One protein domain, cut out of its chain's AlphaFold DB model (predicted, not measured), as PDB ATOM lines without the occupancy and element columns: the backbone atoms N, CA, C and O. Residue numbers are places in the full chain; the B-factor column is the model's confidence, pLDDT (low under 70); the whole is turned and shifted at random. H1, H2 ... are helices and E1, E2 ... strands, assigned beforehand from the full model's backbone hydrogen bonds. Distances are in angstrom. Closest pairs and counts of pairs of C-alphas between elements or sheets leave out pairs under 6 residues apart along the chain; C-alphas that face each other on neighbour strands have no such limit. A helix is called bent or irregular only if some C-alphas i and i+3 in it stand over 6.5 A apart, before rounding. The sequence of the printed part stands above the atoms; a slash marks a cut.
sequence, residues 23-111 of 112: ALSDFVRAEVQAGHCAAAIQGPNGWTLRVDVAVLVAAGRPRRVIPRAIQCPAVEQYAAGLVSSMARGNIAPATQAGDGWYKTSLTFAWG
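Overview. This is residues 23 to 111 of the 112 residues of an uncharacterized protein of Sphingomonas sp. FARSPH (UniProt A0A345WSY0). A long, strongly twisted sheet is built on two long strands side by side, E2 and E4, with the short E1 beside one end of E2 and E3 beside its other end; helices H1 and H2 cover one face of it, and the small, irregular H3 lies near the end where E2 runs out and E4 begins. The printed part has 89 residues, with three named helices and four named strands in the order H1 E1 E2 E3 H2 H3 E4. The sheet is branched at E2, each neighbour pair is antiparallel, and the class is mixed, helices and strands. The whole is elongated, spanning 42 by 23 by 17 A, and only just compact, close to loose, with a radius of gyration of the C-alphas of 14.4 A.

Along the chain. Find C-alpha 25 at (37.623, 17.288, 7.405); there H1 begins, and it runs over residues 25 to 33 for 12.0 A. Next come E1, residues 41 to 43, and E2, residues 46 to 58, which stretches 38.1 A to C-alpha 58 at (45.937, 45.391, 9.189). E3 takes residues 61 to 67 over 17.4 A, and H2 takes residues 73 to 87 over 20.9 A. H3, residues 93 to 97, is only just irregular: C-alphas 94 and 97 are 6.9 A apart. E4, residues 100 to 110, runs 33.2 A to C-alpha 110 at (33.709, 13.790, 3.359).

Arrangement. Look first at E2, whose pairing is staggered: E1 and E3 lie on one side of it, beside residues 46 to 48 and 53 to 58, and E4 lies on the other side. E1, E2 and E3 form a meander, each strand the antiparallel neighbour of the one before, in two hairpins. Within hydrogen-bond range are N 41 and O 48 at 2.8 A for E1 and E2, N 56 and O 64 at 2.9 A for E2 and E3, and N 51 and O 106 at 2.9 A for E2 and E4. H1 and H2 are on the same face of the sheet. H1 has a height over the sheet of 9.0 A and runs across the strands, at 70 degrees to E4 on the local plane; its closest C-alphas to E4 are those of Ser 25 and Phe 108, 5.1 A apart. For H2 and E3 the closest C-alphas are those of Pro 67 and Glu 76, at 5.6 A. H1 and H2 only just touch, with 3 pairs of C-alphas within 8 A, by residues 74 to 75 of H2 alone; the closest are those of Val 28 and Val 75, at 6.2 A, and the helices run opposite ways at a shallow tilt of 10 degrees. H3 only grazes the sheet and is apart from H1 and H2. In H1 and H2 every O i to N i+4 pair is within hydrogen-bond range; in H3 it is 0 of 1, with 1 of 2 O i to N i+3 pairs within range.

Size, cuts and confidence. The C-alphas farthest apart are those of Ala 34 and Ala 97, at 44.1 A. The printed part has no cut and no long link; H1 to E1 is short, and the other links are tight. The mean pLDDT of the printed part is 89.8; look for values under 70 at residue 23 and residues 93 to 98.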
ATOM      1  N   ALA A  23      41.681  16.552   3.794       67.31
ATOM      2  CA  ALA A  23      42.526  16.220   4.952       67.31
ATOM      3  C   ALA A  23      42.138  17.000   6.222       67.31
ATOM      4  O   ALA A  23      42.398  16.571   7.342       67.31
ATOM      5  N   LEU A  24      41.498  18.159   6.057       82.00
ATOM      6  CA  LEU A  24      41.072  19.015   7.162       82.00
ATOM      7  C   LEU A  24      39.703  18.605   7.726       82.00
ATOM      8  O   LEU A  24      39.300  19.143   8.759       82.00
ATOM      9  N   SER A  25      38.998  17.674   7.070       91.25
ATOM     10  CA  SER A  25      37.623  17.288   7.405       91.25
ATOM     11  C   SER A  25      37.521  16.201   8.474       91.25
ATOM     12  O   SER A  25      36.442  16.040   9.032       91.25
ATOM     13  N   ASP A  26      38.599  15.487   8.813       91.75
ATOM     14  CA  ASP A  26      38.539  14.362   9.763       91.75
ATOM     15  C   ASP A  26      38.062  14.780  11.160       91.75
ATOM     16  O   ASP A  26      37.183  14.136  11.733       91.75
ATOM     17  N   PHE A  27      38.594  15.891  11.680       93.06
ATOM     18  CA  PHE A  27      38.152  16.462  12.954       93.06
ATOM     19  C   PHE A  27      36.670  16.855  12.907       93.06
ATOM     20  O   PHE A  27      35.899  16.524  13.803       93.06
ATOM     21  N   VAL A  28      36.250  17.516  11.827       94.75
ATOM     22  CA  VAL A  28      34.865  17.977  11.658       94.75
ATOM     23  C   VAL A  28      33.902  16.798  11.537       94.75
ATOM     24  O   VAL A  28      32.846  16.805  12.164       94.75
ATOM     25  N   ARG A  29      34.283  15.756  10.792       94.94
ATOM     26  CA  ARG A  29      33.528  14.506  10.695       94.94
ATOM     27  C   ARG A  29      33.337  13.875  12.072       94.94
ATOM     28  O   ARG A  29      32.224  13.456  12.373       94.94
ATOM     29  N   ALA A  30      34.381  13.829  12.900       94.81
ATOM     30  CA  ALA A  30      34.295  13.274  14.249       94.81
ATOM     31  C   ALA A  30      33.317  14.064  15.140       94.81
ATOM     32  O   ALA A  30      32.476  13.458  15.797       94.81
ATOM     33  N   GLU A  31      33.352  15.401  15.102       96.31
ATOM     34  CA  GLU A  31      32.408  16.248  15.852       96.31
ATOM     35  C   GLU A  31      30.952  16.063  15.392       96.31
ATOM     36  O   GLU A  31      30.031  16.060  16.209       96.31
ATOM     37  N   VAL A  32      30.727  15.877  14.088       95.38
ATOM     38  CA  VAL A  32      29.390  15.594  13.539       95.38
ATOM     39  C   VAL A  32      28.909  14.203  13.961       95.38
ATOM     40  O   VAL A  32      27.780  14.062  14.421       95.38
ATOM     41  N   GLN A  33      29.761  13.179  13.863       94.56
ATOM     42  CA  GLN A  33      29.433  11.807  14.271       94.56
ATOM     43  C   GLN A  33      29.168  11.685  15.777       94.56
ATOM     44  O   GLN A  33      28.301  10.917  16.183       94.56
ATOM     45  N   ALA A  34      29.871  12.468  16.598       95.38
ATOM     46  CA  ALA A  34      29.633  12.565  18.037       95.38
ATOM     47  C   ALA A  34      28.349  13.341  18.394       95.38
ATOM     48  O   ALA A  34      27.970  13.397  19.562       95.38
ATOM     49  N   GLY A  35      27.674  13.954  17.413       94.94
ATOM     50  CA  GLY A  35      26.474  14.764  17.629       94.94
ATOM     51  C   GLY A  35      26.750  16.161  18.193       94.94
ATOM     52  O   GLY A  35      25.814  16.871  18.550       94.94
ATOM     53  N   HIS A  36      28.014  16.587  18.259       95.12
ATOM     54  CA  HIS A  36      28.401  17.920  18.736       95.12
ATOM     55  C   HIS A  36      28.198  19.014  17.684       95.12
ATOM     56  O   HIS A  36      28.217  20.201  18.012       95.12
ATOM     57  N   CYS A  37      28.016  18.636  16.416       95.69
ATOM     58  CA  CYS A  37      27.710  19.575  15.350       95.69
ATOM     59  C   CYS A  37      26.631  19.041  14.405       95.69
ATOM     60  O   CYS A  37      26.852  18.082  13.672       95.69
ATOM     61  N   ALA A  38      25.479  19.714  14.377       94.94
ATOM     62  CA  ALA A  38      24.353  19.382  13.499       94.94
ATOM     63  C   ALA A  38      24.266  20.278  12.247       94.94
ATOM     64  O   ALA A  38      23.332  20.160  11.461       94.94
ATOM     65  N   ALA A  39      25.224  21.191  12.055       95.00
ATOM     66  CA  ALA A  39      25.220  22.133  10.934       95.00
ATOM     67  C   ALA A  39      25.647  21.504   9.592       95.00
ATOM     68  O   ALA A  39      25.584  22.166   8.555       95.00
ATOM     69  N   ALA A  40      26.129  20.256   9.604       94.25
ATOM     70  CA  ALA A  40      26.544  19.555   8.397       94.25
ATOM     71  C   ALA A  40      25.323  19.129   7.571       94.25
ATOM     72  O   ALA A  40      24.315  18.676   8.105       94.25
ATOM     73  N   ILE A  41      25.435  19.256   6.253       94.44
ATOM     74  CA  ILE A  41      24.382  18.927   5.297       94.44
ATOM     75  C   ILE A  41      24.773  17.641   4.578       94.44
ATOM     76  O   ILE A  41      25.857  17.553   3.995       94.44
ATOM     77  N   GLN A  42      23.870  16.662   4.596       93.06
ATOM     78  CA  GLN A  42      23.996  15.444   3.807       93.06
ATOM     79  C   GLN A  42      23.530  15.709   2.370       93.06
ATOM     80  O   GLN A  42      22.415  16.173   2.137       93.06
ATOM     81  N   GLY A  43      24.397  15.424   1.404       89.69
ATOM     82  CA  GLY A  43      24.123  15.505  -0.026       89.69
ATOM     83  C   GLY A  43      24.362  14.167  -0.736       89.69
ATOM     84  O   GLY A  43      24.721  13.175  -0.100       89.69
ATOM     85  N   PRO A  44      24.210  14.126  -2.072       87.62
ATOM     86  CA  PRO A  44      24.329  12.891  -2.855       87.62
ATOM     87  C   PRO A  44      25.703  12.212  -2.756       87.62
ATOM     88  O   PRO A  44      25.801  10.999  -2.887       87.62
ATOM     89  N   ASN A  45      26.755  13.001  -2.513       85.25
ATOM     90  CA  ASN A  45      28.150  12.551  -2.524       85.25
ATOM     91  C   ASN A  45      28.764  12.450  -1.114       85.25
ATOM     92  O   ASN A  45      29.983  12.375  -0.983       85.25
ATOM     93  N   GLY A  46      27.938  12.491  -0.063       91.81
ATOM     94  CA  GLY A  46      28.383  12.483   1.330       91.81
ATOM     95  C   GLY A  46      27.973  13.746   2.079       91.81
ATOM     96  O   GLY A  46      26.923  14.330   1.817       91.81
ATOM     97  N   TRP A  47      28.791  14.165   3.033       93.12
ATOM     98  CA  TRP A  47      28.493  15.278   3.927       93.12
ATOM     99  C   TRP A  47      29.323  16.505   3.585       93.12
ATOM    100  O   TRP A  47      30.481  16.401   3.177       93.12
ATOM    101  N   THR A  48      28.738  17.679   3.802       93.50
ATOM    102  CA  THR A  48      29.426  18.960   3.650       93.50
ATOM    103  C   THR A  48      29.110  19.894   4.807       93.50
ATOM    104  O   THR A  48      27.988  19.928   5.310       93.50
ATOM    105  N   LEU A  49      30.092  20.684   5.229       93.56
ATOM    106  CA  LEU A  49      29.911  21.746   6.209       93.56
ATOM    107  C   LEU A  49      30.682  22.985   5.767       93.56
ATOM    108  O   LEU A  49      31.899  22.940   5.599       93.56
ATOM    109  N   ARG A  50      29.980  24.110   5.622       93.25
ATOM    110  CA  ARG A  50      30.593  25.401   5.309       93.25
ATOM    111  C   ARG A  50      30.650  26.280   6.553       93.25
ATOM    112  O   ARG A  50      29.621  26.554   7.162       93.25
ATOM    113  N   VAL A  51      31.834  26.796   6.866       93.44
ATOM    114  CA  VAL A  51      32.044  27.773   7.939       93.44
ATOM    115  C   VAL A  51      32.540  29.077   7.333       93.44
ATOM    116  O   VAL A  51      33.616  29.135   6.737       93.44
ATOM    117  N   ASP A  52      31.749  30.135   7.484       94.12
ATOM    118  CA  ASP A  52      32.166  31.491   7.133       94.12
ATOM    119  C   ASP A  52      33.044  32.070   8.248       94.12
ATOM    120  O   ASP A  52      32.760  31.888   9.432       94.12
ATOM    121  N   VAL A  53      34.092  32.806   7.883       94.62
ATOM    122  CA  VAL A  53      35.052  33.390   8.824       94.62
ATOM    123  C   VAL A  53      35.352  34.837   8.436       94.62
ATOM    124  O   VAL A  53      35.728  35.128   7.300       94.62
ATOM    125  N   ALA A  54      35.213  35.749   9.395       95.62
ATOM    126  CA  ALA A  54      35.610  37.141   9.267       95.62
ATOM    127  C   ALA A  54      37.055  37.334   9.747       95.62
ATOM    128  O   ALA A  54      37.424  36.921  10.849       95.62
ATOM    129  N   VAL A  55      37.875  37.999   8.940       94.06
ATOM    130  CA  VAL A  55      39.291  38.253   9.228       94.06
ATOM    131  C   VAL A  55      39.543  39.752   9.219       94.06
ATOM    132  O   VAL A  55      39.319  40.419   8.213       94.06
ATOM    133  N   LEU A  56      40.015  40.292  10.341       93.31
ATOM    134  CA  LEU A  56      40.517  41.660  10.406       93.31
ATOM    135  C   LEU A  56      41.964  41.655   9.935       93.31
ATOM    136  O   LEU A  56      42.815  41.047  10.590       93.31
ATOM    137  N   VAL A  57      42.242  42.346   8.839       91.00
ATOM    138  CA  VAL A  57      43.591  42.530   8.304       91.00
ATOM    139  C   VAL A  57      44.041  43.953   8.600       91.00
ATOM    140  O   VAL A  57      43.272  44.893   8.418       91.00
ATOM    141  N   ALA A  58      45.274  44.098   9.078       88.81
ATOM    142  CA  ALA A  58      45.937  45.391   9.189       88.81
ATOM    143  C   ALA A  58      47.403  45.257   8.775       88.81
ATOM    144  O   ALA A  58      48.061  44.289   9.175       88.81
ATOM    145  N   ALA A  59      47.908  46.195   7.973       86.00
ATOM    146  CA  ALA A  59      49.275  46.173   7.441       86.00
ATOM    147  C   ALA A  59      49.642  44.822   6.783       86.00
ATOM    148  O   ALA A  59      50.727  44.274   6.995       86.00
ATOM    149  N   GLY A  60      48.697  44.235   6.037       81.69
ATOM    150  CA  GLY A  60      48.874  42.951   5.344       81.69
ATOM    151  C   GLY A  60      48.972  41.722   6.257       81.69
ATOM    152  O   GLY A  60      49.393  40.657   5.809       81.69
ATOM    153  N   ARG A  61      48.616  41.838   7.545       86.88
ATOM    154  CA  ARG A  61      48.665  40.734   8.518       86.88
ATOM    155  C   ARG A  61      47.300  40.491   9.168       86.88
ATOM    156  O   ARG A  61      46.596  41.457   9.472       86.88
ATOM    157  N   PRO A  62      46.931  39.228   9.459       90.50
ATOM    158  CA  PRO A  62      45.717  38.940  10.212       90.50
ATOM    159  C   PRO A  62      45.882  39.404  11.667       90.50
ATOM    160  O   PRO A  62      46.849  39.055  12.345       90.50
ATOM    161  N   ARG A  63      44.933  40.205  12.157       92.81
ATOM    162  CA  ARG A  63      44.879  40.709  13.542       92.81
ATOM    163  C   ARG A  63      43.832  39.995  14.377       92.81
ATOM    164  O   ARG A  63      44.037  39.806  15.572       92.81
ATOM    165  N   ARG A  64      42.699  39.635  13.770       94.06
ATOM    166  CA  ARG A  64      41.614  38.877  14.407       94.06
ATOM    167  C   ARG A  64      40.983  37.945  13.387       94.06
ATOM    168  O   ARG A  64      40.853  38.318  12.226       94.06
ATOM    169  N   VAL A  65      40.568  36.773  13.846       95.06
ATOM    170  CA  VAL A  65      39.862  35.769  13.050       95.06
ATOM    171  C   VAL A  65      38.652  35.343  13.861       95.06
ATOM    172  O   VAL A  65      38.803  34.938  15.011       95.06
ATOM    173  N   ILE A  66      37.459  35.530  13.307       95.44
ATOM    174  CA  ILE A  66      36.193  35.315  14.004       95.44
ATOM    175  C   ILE A  66      35.318  34.425  13.120       95.44
ATOM    176  O   ILE A  66      34.940  34.860  12.032       95.44
ATOM    177  N   PRO A  67      35.007  33.193  13.546       94.62
ATOM    178  CA  PRO A  67      34.105  32.319  12.813       94.62
ATOM    179  C   PRO A  67      32.661  32.801  12.975       94.62
ATOM    180  O   PRO A  67      32.305  33.434  13.974       94.62
ATOM    181  N   ARG A  68      31.817  32.520  11.984       93.19
ATOM    182  CA  ARG A  68      30.375  32.705  12.122       93.19
ATOM    183  C   ARG A  68      29.853  31.647  13.084       93.19
ATOM    184  O   ARG A  68      30.203  30.479  12.947       93.19
ATOM    185  N   ALA A  69      28.993  32.057  14.010       92.94
ATOM    186  CA  ALA A  69      28.323  31.117  14.895       92.94
ATOM    187  C   ALA A  69      27.393  30.206  14.074       92.94
ATOM    188  O   ALA A  69      26.434  30.679  13.459       92.94
ATOM    189  N   ILE A  70      27.698  28.914  14.076       94.19
ATOM    190  CA  ILE A  70      26.911  27.811  13.513       94.19
ATOM    191  C   ILE A  70      26.424  26.850  14.610       94.19
ATOM    192  O   ILE A  70      25.894  25.790  14.296       94.19
ATOM    193  N   GLN A  71      26.582  27.232  15.885       95.19
ATOM    194  CA  GLN A  71      26.262  26.419  17.066       95.19
ATOM    195  C   GLN A  71      27.138  25.162  17.189       95.19
ATOM    196  O   GLN A  71      26.721  24.171  17.778       95.19
ATOM    197  N   CYS A  72      28.369  25.219  16.672       96.19
ATOM    198  CA  CYS A  72      29.351  24.139  16.779       96.19
ATOM    199  C   CYS A  72      30.678  24.690  17.329       96.19
ATOM    200  O   CYS A  72      31.621  24.867  16.554       96.19
ATOM    201  N   PRO A  73      30.791  24.982  18.641       96.12
ATOM    202  CA  PRO A  73      31.926  25.733  19.185       96.12
ATOM    203  C   PRO A  73      33.297  25.134  18.844       96.12
ATOM    204  O   PRO A  73      34.206  25.863  18.457       96.12
ATOM    205  N   ALA A  74      33.449  23.809  18.920       96.25
ATOM    206  CA  ALA A  74      34.708  23.136  18.598       96.25
ATOM    207  C   ALA A  74      35.092  23.301  17.114       96.25
ATOM    208  O   ALA A  74      36.227  23.656  16.791       96.25
ATOM    209  N   VAL A  75      34.124  23.129  16.210       96.00
ATOM    210  CA  VAL A  75      34.313  23.292  14.761       96.00
ATOM    211  C   VAL A  75      34.577  24.752  14.386       96.00
ATOM    212  O   VAL A  75      35.442  25.033  13.557       96.00
ATOM    213  N   GLU A  76      33.883  25.695  15.020       96.19
ATOM    214  CA  GLU A  76      34.090  27.135  14.841       96.19
ATOM    215  C   GLU A  76      35.516  27.546  15.228       96.19
ATOM    216  O   GLU A  76      36.197  28.232  14.459       96.19
ATOM    217  N   GLN A  77      35.998  27.096  16.391       95.12
ATOM    218  CA  GLN A  77      37.363  27.369  16.846       95.12
ATOM    219  C   GLN A  77      38.406  26.723  15.932       95.12
ATOM    220  O   GLN A  77      39.398  27.365  15.577       95.12
ATOM    221  N   TYR A  78      38.167  25.487  15.493       95.25
ATOM    222  CA  TYR A  78      39.037  24.802  14.543       95.25
ATOM    223  C   TYR A  78      39.135  25.559  13.210       95.25
ATOM    224  O   TYR A  78      40.239  25.845  12.739       95.25
ATOM    225  N   ALA A  79      38.002  25.990  12.647       94.00
ATOM    226  CA  ALA A  79      37.959  26.792  11.427       94.00
ATOM    227  C   ALA A  79      38.702  28.130  11.582       94.00
ATOM    228  O   ALA A  79      39.466  28.529  10.698       94.00
ATOM    229  N   ALA A  80      38.538  28.811  12.720       94.38
ATOM    230  CA  ALA A  80      39.270  30.039  13.018       94.38
ATOM    231  C   ALA A  80      40.790  29.802  13.105       94.38
ATOM    232  O   ALA A  80      41.574  30.604  12.592       94.38
ATOM    233  N   GLY A  81      41.212  28.686  13.706       93.94
ATOM    234  CA  GLY A  81      42.612  28.265  13.767       93.94
ATOM    235  C   GLY A  81      43.211  28.013  12.382       93.94
ATOM    236  O   GLY A  81      44.279  28.548  12.069       93.94
ATOM    237  N   LEU A  82      42.494  27.279  11.528       92.75
ATOM    238  CA  LEU A  82      42.900  27.010  10.147       92.75
ATOM    239  C   LEU A  82      43.053  28.298   9.340       92.75
ATOM    240  O   LEU A  82      44.125  28.540   8.788       92.75
ATOM    241  N   VAL A  83      42.041  29.172   9.338       92.50
ATOM    242  CA  VAL A  83      42.105  30.459   8.621       92.50
ATOM    243  C   VAL A  83      43.234  31.340   9.159       92.50
ATOM    244  O   VAL A  83      43.941  31.972   8.377       92.50
ATOM    245  N   SER A  84      43.451  31.371  10.478       92.44
ATOM    246  CA  SER A  84      44.564  32.109  11.090       92.44
ATOM    247  C   SER A  84      45.919  31.607  10.596       92.44
ATOM    248  O   SER A  84      46.781  32.419  10.266       92.44
ATOM    249  N   SER A  85      46.102  30.287  10.505       91.06
ATOM    250  CA  SER A  85      47.314  29.677   9.954       91.06
ATOM    251  C   SER A  85      47.480  30.003   8.468       91.06
ATOM    252  O   SER A  85      48.510  30.541   8.068       91.06
ATOM    253  N   MET A  86      46.432  29.781   7.669       89.94
ATOM    254  CA  MET A  86      46.428  30.013   6.223       89.94
ATOM    255  C   MET A  86      46.694  31.473   5.867       89.94
ATOM    256  O   MET A  86      47.376  31.732   4.887       89.94
ATOM    257  N   ALA A  87      46.177  32.432   6.637       90.19
ATOM    258  CA  ALA A  87      46.339  33.859   6.366       90.19
ATOM    259  C   ALA A  87      47.728  34.400   6.751       90.19
ATOM    260  O   ALA A  87      48.163  35.430   6.229       90.19
ATOM    261  N   ARG A  88      48.459  33.745   7.660       89.56
ATOM    262  CA  ARG A  88      49.798  34.203   8.061       89.56
ATOM    263  C   ARG A  88      50.767  34.091   6.884       89.56
ATOM    264  O   ARG A  88      51.104  33.002   6.442       89.56
ATOM    265  N   GLY A  89      51.236  35.239   6.397       86.25
ATOM    266  CA  GLY A  89      52.203  35.299   5.295       86.25
ATOM    267  C   GLY A  89      51.640  34.880   3.931       86.25
ATOM    268  O   GLY A  89      52.417  34.621   3.018       86.25
ATOM    269  N   ASN A  90      50.313  34.803   3.782       87.81
ATOM    270  CA  ASN A  90      49.651  34.390   2.541       87.81
ATOM    271  C   ASN A  90      48.547  35.368   2.101       87.81
ATOM    272  O   ASN A  90      47.651  34.979   1.361       87.81
ATOM    273  N   ILE A  91      48.565  36.617   2.576       87.62
ATOM    274  CA  ILE A  91      47.629  37.667   2.143       87.62
ATOM    275  C   ILE A  91      48.288  38.475   1.021       87.62
ATOM    276  O   ILE A  91      49.443  38.883   1.149       87.62
ATOM    277  N   ALA A  92      47.561  38.716  -0.073       83.31
ATOM    278  CA  ALA A  92      48.081  39.421  -1.242       83.31
ATOM    279  C   ALA A  92      48.506  40.871  -0.920       83.31
ATOM    280  O   ALA A  92      47.704  41.609  -0.345       83.31
ATOM    281  N   PRO A  93      49.706  41.334  -1.336       67.50
ATOM    282  CA  PRO A  93      50.215  42.679  -1.045       67.50
ATOM    283  C   PRO A  93      49.326  43.815  -1.549       67.50
ATOM    284  O   PRO A  93      49.302  44.878  -0.941       67.50
ATOM    285  N   ALA A  94      48.531  43.582  -2.600       62.34
ATOM    286  CA  ALA A  94      47.545  44.545  -3.103       62.34
ATOM    287  C   ALA A  94      46.485  44.952  -2.050       62.34
ATOM    288  O   ALA A  94      45.757  45.921  -2.246       62.34
ATOM    289  N   THR A  95      46.417  44.261  -0.905       57.94
ATOM    290  CA  THR A  95      45.628  44.660   0.276       57.94
ATOM    291  C   THR A  95      46.286  45.702   1.175       57.94
ATOM    292  O   THR A  95      45.644  46.144   2.123       57.94
ATOM    293  N   GLN A  96      47.517  46.149   0.904       54.22
ATOM    294  CA  GLN A  96      48.196  47.182   1.704       54.22
ATOM    295  C   GLN A  96      47.449  48.529   1.739       54.22
ATOM    296  O   GLN A  96      47.707  49.333   2.626       54.22
ATOM    297  N   ALA A  97      46.491  48.753   0.833       54.28
ATOM    298  CA  ALA A  97      45.597  49.914   0.850       54.28
ATOM    299  C   ALA A  97      44.272  49.685   1.616       54.28
ATOM    300  O   ALA A  97      43.414  50.562   1.630       54.28
ATOM    301  N   GLY A  98      44.052  48.510   2.215       64.56
ATOM    302  CA  GLY A  98      42.745  48.098   2.726       64.56
ATOM    303  C   GLY A  98      42.800  47.427   4.088       64.56
ATOM    304  O   GLY A  98      42.377  46.284   4.215       64.56
ATOM    305  N   ASP A  99      43.247  48.134   5.120       79.69
ATOM    306  CA  ASP A  99      42.971  47.701   6.490       79.69
ATOM    307  C   ASP A  99      41.452  47.539   6.681       79.69
ATOM    308  O   ASP A  99      40.657  48.369   6.227       79.69
ATOM    309  N   GLY A 100      41.021  46.450   7.316       89.25
ATOM    310  CA  GLY A 100      39.600  46.214   7.550       89.25
ATOM    311  C   GLY A 100      39.191  44.754   7.644       89.25
ATOM    312  O   GLY A 100      40.011  43.837   7.702       89.25
ATOM    313  N   TRP A 101      37.877  44.558   7.709       93.00
ATOM    314  CA  TRP A 101      37.267  43.238   7.760       93.00
ATOM    315  C   TRP A 101      37.119  42.648   6.362       93.00
ATOM    316  O   TRP A 101      36.650  43.301   5.430       93.00
ATOM    317  N   TYR A 102      37.482  41.379   6.266       92.81
ATOM    318  CA  TYR A 102      37.336  40.534   5.094       92.81
ATOM    319  C   TYR A 102      36.562  39.276   5.466       92.81
ATOM    320  O   TYR A 102      36.503  38.903   6.639       92.81
ATOM    321  N   LYS A 103      36.003  38.601   4.467       93.31
ATOM    322  CA  LYS A 103      35.352  37.302   4.613       93.31
ATOM    323  C   LYS A 103      36.139  36.231   3.874       93.31
ATOM    324  O   LYS A 103      36.599  36.431   2.756       93.31
ATOM    325  N   THR A 104      36.236  35.063   4.476       92.06
ATOM    326  CA  THR A 104      36.593  33.824   3.791       92.06
ATOM    327  C   THR A 104      35.656  32.714   4.250       92.06
ATOM    328  O   THR A 104      34.851  32.916   5.165       92.06
ATOM    329  N   SER A 105      35.731  31.556   3.611       91.69
ATOM    330  CA  SER A 105      34.929  30.402   3.988       91.69
ATOM    331  C   SER A 105      35.741  29.130   3.828       91.69
ATOM    332  O   SER A 105      36.445  28.963   2.836       91.69
ATOM    333  N   LEU A 106      35.596  28.228   4.791       91.19
ATOM    334  CA  LEU A 106      36.091  26.862   4.698       91.19
ATOM    335  C   LEU A 106      34.920  25.942   4.380       91.19
ATOM    336  O   LEU A 106      33.861  26.052   5.000       91.19
ATOM    337  N   THR A 107      35.121  25.041   3.427       91.56
ATOM    338  CA  THR A 107      34.178  23.963   3.136       91.56
ATOM    339  C   THR A 107      34.850  22.647   3.496       91.56
ATOM    340  O   THR A 107      35.849  22.268   2.887       91.56
ATOM    341  N   PHE A 108      34.300  21.967   4.492       92.12
ATOM    342  CA  PHE A 108      34.660  20.607   4.867       92.12
ATOM    343  C   PHE A 108      33.747  19.645   4.115       92.12
ATOM    344  O   PHE A 108      32.544  19.895   4.017       92.12
ATOM    345  N   ALA A 109      34.305  18.570   3.572       91.62
ATOM    346  CA  ALA A 109      33.558  17.575   2.818       91.62
ATOM    347  C   ALA A 109      34.163  16.187   3.028       91.62
ATOM    348  O   ALA A 109      35.385  16.029   3.014       91.62
ATOM    349  N   TRP A 110      33.307  15.186   3.216       91.62
ATOM    350  CA  TRP A 110      33.709  13.790   3.359       91.62
ATOM    351  C   TRP A 110      32.661  12.860   2.746       91.62
ATOM    352  O   TRP A 110      31.477  13.193   2.687       91.62
ATOM    353  N   GLY A 111      33.117  11.698   2.272       88.31
ATOM    354  CA  GLY A 111      32.236  10.656   1.749       88.31
ATOM    355  C   GLY A 111      31.289  10.108   2.820       88.31
ATOM    356  O   GLY A 111      31.529  10.282   4.018       88.31
TER     357      GLY A 111